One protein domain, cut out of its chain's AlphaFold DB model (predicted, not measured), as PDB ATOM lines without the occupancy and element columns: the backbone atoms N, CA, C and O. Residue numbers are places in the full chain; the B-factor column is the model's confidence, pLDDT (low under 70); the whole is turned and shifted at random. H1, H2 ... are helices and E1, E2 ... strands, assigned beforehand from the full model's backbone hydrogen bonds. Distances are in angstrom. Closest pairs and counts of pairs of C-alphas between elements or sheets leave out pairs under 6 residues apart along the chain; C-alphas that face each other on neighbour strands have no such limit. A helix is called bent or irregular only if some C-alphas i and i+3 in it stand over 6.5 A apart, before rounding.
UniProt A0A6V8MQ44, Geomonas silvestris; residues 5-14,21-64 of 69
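This is residues 5 to 14 and 21 to 64 of the 69 residues of a protein of Geomonas silvestris (UniProt A0A6V8MQ44). The model is a loose, open loop of chain: a short two-stranded ribbon, E1 beside E2, runs on through a tight link into the helix H1, and past H1 the long link of residues 41 to 55 folds back to a short second helix, H2, which is apart from E1, E2 and H1. The far end of this loop, residues 35 to 47, of which 35 to 40 belong to H1, sticks out with no other part of the printed chain near it. The printed part has 54 residues, with two named strands and two named helices in the order E1, E2, H1, H2; the sheet order is E1 - E2, antiparallel. The class is mixed, helices and strands, with under half of the residues, 26, in named elements. The whole is loose, with a radius of gyration of the C-alphas of 12.9 A, and elongated, spanning 40 by 21 by 15 A.

The strand E1, residues 9 to 12, and the strand E2, residues 24 to 27, are antiparallel neighbours and form the sheet of two strands. The angle between their N-to-C directions is 145 degrees. C-alphas 9 and 27 face each other at 4.3 A, and so do C-alphas 11 and 25 at 4.7 A. N 10 and O 26 are within hydrogen-bond range at 2.9 A, and N 24 and O 12 are within range at 2.9 A as well. The helix H1, residues 30 to 40, follows E2 after a tight link of 2 residues. E1 and H1 are apart, but only just, at a closest distance of 8.3 A. The helix H2, residues 56 to 62, comes after a long link of 15 residues. H2 is apart from H1, and it is apart from E1 and from E2. In H1 every O i to N i+4 pair is within hydrogen-bond range; in H2 1 of 3 such pairs is, beside 3 of 4 O i to N i+3 pairs. Neither helix is bent or irregular.

The printed part begins at Arg 5, with its C-alpha at (135.859, 227.251, 299.416). E1 runs from Ala 9, with its C-alpha at (135.730, 225.545, 293.498), to Glu 12, and its first and last C-alphas are 9.3 A apart. E2 runs from Ala 24 to Glu 27, 9.9 A from first to last C-alpha. H1, the longest helix with 11 residues, runs from Phe 30 to His 40, 15.6 A from first to last C-alpha. Residues 41 to 55 hold no named element. H2 runs from Pro 56 to Trp 62, where C-alpha 62 is at (136.782, 220.379, 307.793), and it measures 10.3 A from first to last C-alpha.

The two C-alphas farthest apart are those of Lys 22 and Ser 43, at 39.8 A. Without residues 35 to 47, which stand free, the body has 41 residues, spans 34 by 24 by 15 A and has a radius of gyration of 11.1 A. Residues 15 to 20 are cut out and not printed, and C-alphas 14 and 21 are 10.2 A apart across this cut, which falls in the link from E1 to E2. Of the links that are printed whole, E2 to H1 is tight and H1 to H2 is long. The C-alphas of residues 41 to 55 lie 9 to 19 A from the mean of the C-alphas. The mean pLDDT of the printed part is 84.8, and residues 57 to 64 are under 70. The mean pLDDT of H2 is 68, while that of E2 is 95.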
ATOM      1  N   ARG A   5     136.701 227.900 300.436       85.88
ATOM      2  CA  ARG A   5     135.859 227.251 299.416       85.88
ATOM      3  C   ARG A   5     136.373 227.455 297.984       85.88
ATOM      4  O   ARG A   5     136.223 226.551 297.169       85.88
ATOM      5  N   GLY A   6     137.029 228.584 297.702       89.44
ATOM      6  CA  GLY A   6     137.637 228.907 296.410       89.44
ATOM      7  C   GLY A   6     138.732 227.930 295.988       89.44
ATOM      8  O   GLY A   6     138.963 227.758 294.798       89.44
ATOM      9  N   TRP A   7     139.354 227.239 296.946       89.56
ATOM     10  CA  TRP A   7     140.358 226.210 296.686       89.56
ATOM     11  C   TRP A   7     139.751 224.876 296.255       89.56
ATOM     12  O   TRP A   7     140.458 224.053 295.683       89.56
ATOM     13  N   VAL A   8     138.460 224.664 296.527       88.69
ATOM     14  CA  VAL A   8     137.678 223.507 296.065       88.69
ATOM     15  C   VAL A   8     136.985 223.844 294.751       88.69
ATOM     16  O   VAL A   8     137.076 223.090 293.787       88.69
ATOM     17  N   ALA A   9     136.310 224.992 294.707       90.69
ATOM     18  CA  ALA A   9     135.730 225.545 293.498       90.69
ATOM     19  C   ALA A   9     135.600 227.067 293.605       90.69
ATOM     20  O   ALA A   9     135.117 227.591 294.615       90.69
ATOM     21  N   CYS A  10     135.956 227.783 292.543       93.31
ATOM     22  CA  CYS A  10     135.846 229.238 292.493       93.31
ATOM     23  C   CYS A  10     134.774 229.686 291.486       93.31
ATOM     24  O   CYS A  10     134.393 228.930 290.591       93.31
ATOM     25  N   TRP A  11     134.234 230.888 291.690       95.50
ATOM     26  CA  TRP A  11     133.305 231.510 290.749       95.50
ATOM     27  C   TRP A  11     134.121 232.331 289.755       95.50
ATOM     28  O   TRP A  11     134.666 233.371 290.119       95.50
ATOM     29  N   GLU A  12     134.237 231.847 288.521       97.12
ATOM     30  CA  GLU A  12     134.985 232.529 287.466       97.12
ATOM     31  C   GLU A  12     134.046 233.401 286.643       97.12
ATOM     32  O   GLU A  12     132.998 232.936 286.195       97.12
ATOM     33  N   VAL A  13     134.430 234.657 286.433       97.81
ATOM     34  CA  VAL A  13     133.681 235.642 285.646       97.81
ATOM     35  C   VAL A  13     134.561 236.068 284.467       97.81
ATOM     36  O   VAL A  13     135.746 236.332 284.693       97.81
ATOM     37  N   PRO A  14     134.030 236.134 283.229       97.38
ATOM     38  CA  PRO A  14     134.770 236.675 282.092       97.38
ATOM     39  C   PRO A  14     135.287 238.086 282.378       97.38
ATOM     40  O   PRO A  14     134.593 238.900 282.988       97.38
ATOM     41  N   LEU A  21     127.472 238.439 287.682       96.75
ATOM     42  CA  LEU A  21     126.234 237.663 287.519       96.75
ATOM     43  C   LEU A  21     126.370 236.507 286.519       96.75
ATOM     44  O   LEU A  21     125.699 235.491 286.669       96.75
ATOM     45  N   LYS A  22     127.229 236.657 285.506       96.19
ATOM     46  CA  LYS A  22     127.418 235.684 284.417       96.19
ATOM     47  C   LYS A  22     128.625 234.764 284.623       96.19
ATOM     48  O   LYS A  22     129.195 234.253 283.662       96.19
ATOM     49  N   GLY A  23     129.025 234.558 285.872       96.19
ATOM     50  CA  GLY A  23     130.094 233.616 286.166       96.19
ATOM     51  C   GLY A  23     129.656 232.155 286.112       96.19
ATOM     52  O   GLY A  23     128.491 231.817 285.879       96.19
ATOM     53  N   ALA A  24     130.619 231.275 286.351       96.44
ATOM     54  CA  ALA A  24     130.392 229.849 286.496       96.44
ATOM     55  C   ALA A  24     131.268 229.268 287.606       96.44
ATOM     56  O   ALA A  24     132.399 229.702 287.823       96.44
ATOM     57  N   TRP A  25     130.754 228.239 288.282       94.50
ATOM     58  CA  TRP A  25     131.557 227.445 289.204       94.50
ATOM     59  C   TRP A  25     132.581 226.618 288.433       94.50
ATOM     60  O   TRP A  25     132.240 225.919 287.475       94.50
ATOM     61  N   ARG A  26     133.833 226.681 288.879       95.88
ATOM     62  CA  ARG A  26     134.961 225.958 288.298       95.88
ATOM     63  C   ARG A  26     135.672 225.184 289.388       95.88
ATOM     64  O   ARG A  26     136.039 225.757 290.411       95.88
ATOM     65  N   GLU A  27     135.795 223.877 289.182       93.19
ATOM     66  CA  GLU A  27     136.491 222.989 290.108       93.19
ATOM     67  C   GLU A  27     137.987 223.285 290.103       93.19
ATOM     68  O   GLU A  27     138.595 223.489 289.053       93.19
ATOM     69  N   MET A  28     138.571 223.282 291.294       92.94
ATOM     70  CA  MET A  28     139.991 223.518 291.502       92.94
ATOM     71  C   MET A  28     140.695 222.218 291.898       92.94
ATOM     72  O   MET A  28     140.074 221.331 292.493       92.94
ATOM     73  N   PRO A  29     142.004 222.077 291.615       93.56
ATOM     74  CA  PRO A  29     142.771 220.865 291.904       93.56
ATOM     75  C   PRO A  29     143.137 220.751 293.396       93.56
ATOM     76  O   PRO A  29     144.296 220.526 293.749       93.56
ATOM     77  N   PHE A  30     142.144 220.893 294.281       89.31
ATOM     78  CA  PHE A  30     142.298 220.920 295.736       89.31
ATOM     79  C   PHE A  30     143.151 219.759 296.246       89.31
ATOM     80  O   PHE A  30     144.156 219.967 296.921       89.31
ATOM     81  N   TYR A  31     142.773 218.526 295.898       87.19
ATOM     82  CA  TYR A  31     143.429 217.335 296.426       87.19
ATOM     83  C   TYR A  31     144.870 217.185 295.939       87.19
ATOM     84  O   TYR A  31     145.737 216.870 296.751       87.19
ATOM     85  N   ASP A  32     145.154 217.431 294.653       91.25
ATOM     86  CA  ASP A  32     146.531 217.344 294.143       91.25
ATOM     87  C   ASP A  32     147.427 218.377 294.834       91.25
ATOM     88  O   ASP A  32     148.514 218.046 295.313       91.25
ATOM     89  N   TYR A  33     146.935 219.612 294.978       90.12
ATOM     90  CA  TYR A  33     147.676 220.660 295.665       90.12
ATOM     91  C   TYR A  33     147.910 220.320 297.140       90.12
ATOM     92  O   TYR A  33     149.045 220.363 297.616       90.12
ATOM     93  N   MET A  34     146.856 219.949 297.870       86.50
ATOM     94  CA  MET A  34     146.953 219.662 299.301       86.50
ATOM     95  C   MET A  34     147.837 218.447 299.582       86.50
ATOM     96  O   MET A  34     148.638 218.488 300.514       86.50
ATOM     97  N   ASN A  35     147.774 217.402 298.753       88.62
ATOM     98  CA  ASN A  35     148.651 216.237 298.881       88.62
ATOM     99  C   ASN A  35     150.129 216.619 298.723       88.62
ATOM    100  O   ASN A  35     150.973 216.164 299.497       88.62
ATOM    101  N   ARG A  36     150.454 217.484 297.753       92.44
ATOM    102  CA  ARG A  36     151.818 218.012 297.588       92.44
ATOM    103  C   ARG A  36     152.222 218.872 298.779       92.44
ATOM    104  O   ARG A  36     153.319 218.698 299.305       92.44
ATOM    105  N   LEU A  37     151.339 219.760 299.231       89.12
ATOM    106  CA  LEU A  37     151.606 220.652 300.353       89.12
ATOM    107  C   LEU A  37     151.916 219.861 301.629       89.12
ATOM    108  O   LEU A  37     152.951 220.092 302.241       89.12
ATOM    109  N   ILE A  38     151.078 218.882 301.980       86.38
ATOM    110  CA  ILE A  38     151.253 218.033 303.167       86.38
ATOM    111  C   ILE A  38     152.521 217.182 303.050       86.38
ATOM    112  O   ILE A  38     153.247 217.024 304.026       86.38
ATOM    113  N   LYS A  39     152.840 216.667 301.854       90.94
ATOM    114  CA  LYS A  39     154.085 215.918 301.627       90.94
ATOM    115  C   LYS A  39     155.327 216.752 301.959       90.94
ATOM    116  O   LYS A  39     156.289 216.213 302.500       90.94
ATOM    117  N   HIS A  40     155.325 218.036 301.608       93.38
ATOM    118  CA  HIS A  40     156.464 218.929 301.838       93.38
ATOM    119  C   HIS A  40     156.435 219.608 303.214       93.38
ATOM    120  O   HIS A  40     157.491 219.933 303.750       93.38
ATOM    121  N   LEU A  41     155.246 219.805 303.786       89.19
ATOM    122  CA  LEU A  41     155.002 220.493 305.051       89.19
ATOM    123  C   LEU A  41     154.043 219.654 305.922       89.19
ATOM    124  O   LEU A  41     152.881 220.023 306.103       89.19
ATOM    125  N   PRO A  42     154.508 218.518 306.474       81.50
ATOM    126  CA  PRO A  42     153.649 217.530 307.140       81.50
ATOM    127  C   PRO A  42     152.993 218.033 308.433       81.50
ATOM    128  O   PRO A  42     152.016 217.449 308.893       81.50
ATOM    129  N   SER A  43     153.511 219.118 309.007       82.50
ATOM    130  CA  SER A  43     153.066 219.680 310.287       82.50
ATOM    131  C   SER A  43     152.513 221.097 310.140       82.50
ATOM    132  O   SER A  43     152.632 221.889 311.070       82.50
ATOM    133  N   LEU A  44     151.979 221.455 308.969       80.62
ATOM    134  CA  LEU A  44     151.490 222.807 308.700       80.62
ATOM    135  C   LEU A  44     150.124 223.037 309.371       80.62
ATOM    136  O   LEU A  44     149.137 222.449 308.927       80.62
ATOM    137  N   PRO A  45     150.018 223.893 310.407       80.38
ATOM    138  CA  PRO A  45     148.720 224.266 310.944       80.38
ATOM    139  C   PRO A  45     148.034 225.212 309.957       80.38
ATOM    140  O   PRO A  45     148.509 226.322 309.710       80.38
ATOM    141  N   ILE A  46     146.919 224.771 309.380       81.81
ATOM    142  CA  ILE A  46     146.138 225.582 308.452       81.81
ATOM    143  C   ILE A  46     144.851 226.031 309.132       81.81
ATOM    144  O   ILE A  46     144.016 225.209 309.508       81.81
ATOM    145  N   PHE A  47     144.684 227.348 309.206       82.38
ATOM    146  CA  PHE A  47     143.421 227.987 309.553       82.38
ATOM    147  C   PHE A  47     142.663 228.314 308.274       82.38
ATOM    148  O   PHE A  47     143.167 229.076 307.442       82.38
ATOM    149  N   ALA A  48     141.497 227.711 308.080       84.75
ATOM    150  CA  ALA A  48     140.659 227.909 306.900       84.75
ATOM    151  C   ALA A  48     139.446 228.777 307.257       84.75
ATOM    152  O   ALA A  48     138.755 228.505 308.232       84.75
ATOM    153  N   GLU A  49     139.192 229.823 306.475       82.94
ATOM    154  CA  GLU A  49     138.033 230.702 306.651       82.94
ATOM    155  C   GLU A  49     136.755 230.045 306.076       82.94
ATOM    156  O   GLU A  49     136.783 229.493 304.975       82.94
ATOM    157  N   ASN A  50     135.654 230.044 306.849       77.06
ATOM    158  CA  ASN A  50     134.354 229.395 306.550       77.06
ATOM    159  C   ASN A  50     133.152 230.346 306.508       77.06
ATOM    160  O   ASN A  50     132.015 229.916 306.702       77.06
ATOM    161  N   LEU A  51     133.319 231.637 306.300       81.75
ATOM    162  CA  LEU A  51     132.159 232.517 306.264       81.75
ATOM    163  C   LEU A  51     131.419 232.366 304.918       81.75
ATOM    164  O   LEU A  51     131.979 231.994 303.884       81.75
ATOM    165  N   GLY A  52     130.113 232.644 304.924       80.88
ATOM    166  CA  GLY A  52     129.274 232.641 303.720       80.88
ATOM    167  C   GLY A  52     128.611 231.298 303.383       80.88
ATOM    168  O   GLY A  52     128.334 230.477 304.253       80.88
ATOM    169  N   LEU A  53     128.268 231.106 302.101       75.38
ATOM    170  CA  LEU A  53     127.517 229.936 301.635       75.38
ATOM    171  C   LEU A  53     128.449 228.729 301.440       75.38
ATOM    172  O   LEU A  53     129.173 228.621 300.442       75.38
ATOM    173  N   ILE A  54     128.417 227.816 302.408       75.25
ATOM    174  CA  ILE A  54     129.225 226.597 302.411       75.25
ATOM    175  C   ILE A  54     128.464 225.468 301.708       75.25
ATOM    176  O   ILE A  54     127.269 225.271 301.913       75.25
ATOM    177  N   THR A  55     129.161 224.715 300.856       73.88
ATOM    178  CA  THR A  55     128.618 223.495 300.242       73.88
ATOM    179  C   THR A  55     128.914 222.269 301.116       73.88
ATOM    180  O   THR A  55     129.957 222.239 301.772       73.88
ATOM    181  N   PRO A  56     128.107 221.191 301.059       76.31
ATOM    182  CA  PRO A  56     128.371 219.960 301.824       76.31
ATOM    183  C   PRO A  56     129.738 219.320 301.531       76.31
ATOM    184  O   PRO A  56     130.287 218.573 302.340       76.31
ATOM    185  N   MET A  57     130.289 219.578 300.340       67.31
ATOM    186  CA  MET A  57     131.646 219.165 299.980       67.31
ATOM    187  C   MET A  57     132.687 219.930 300.791       67.31
ATOM    188  O   MET A  57     133.614 219.329 301.326       67.31
ATOM    189  N   SER A  58     132.501 221.246 300.914       65.19
ATOM    190  CA  SER A  58     133.374 222.081 301.726       65.19
ATOM    191  C   SER A  58     133.330 221.595 303.167       65.19
ATOM    192  O   SER A  58     134.399 221.294 303.664       65.19
ATOM    193  N   GLU A  59     132.145 221.390 303.772       68.50
ATOM    194  CA  GLU A  59     131.953 220.877 305.151       68.50
ATOM    195  C   GLU A  59     132.692 219.561 305.446       68.50
ATOM    196  O   GLU A  59     133.288 219.405 306.512       68.50
ATOM    197  N   ARG A  60     132.733 218.620 304.495       69.94
ATOM    198  CA  ARG A  60     133.456 217.351 304.684       69.94
ATOM    199  C   ARG A  60     134.967 217.522 304.823       69.94
ATOM    200  O   ARG A  60     135.595 216.735 305.528       69.94
ATOM    201  N   LEU A  61     135.555 218.535 304.191       69.25
ATOM    202  CA  LEU A  61     136.999 218.781 304.257       69.25
ATOM    203  C   LEU A  61     137.450 219.285 305.644       69.25
ATOM    204  O   LEU A  61     138.596 219.048 306.031       69.25
ATOM    205  N   TRP A  62     136.537 219.876 306.427       62.94
ATOM    206  CA  TRP A  62     136.782 220.379 307.793       62.94
ATOM    207  C   TRP A  62     136.991 219.261 308.805       62.94
ATOM    208  O   TRP A  62     137.735 219.432 309.760       62.94
ATOM    209  N   GLY A  63     136.358 218.103 308.597       58.53
ATOM    210  CA  GLY A  63     136.495 216.955 309.498       58.53
ATOM    211  C   GLY A  63     137.872 216.286 309.449       58.53
ATOM    212  O   GLY A  63     138.120 215.343 310.198       58.53
ATOM    213  N   SER A  64     138.764 216.733 308.557       64.50
ATOM    214  CA  SER A  64     140.116 216.194 308.445       64.50
ATOM    215  C   SER A  64     141.065 216.864 309.443       64.50
ATOM    216  O   SER A  64     141.022 218.072 309.656       64.50
TER     217      SER A  64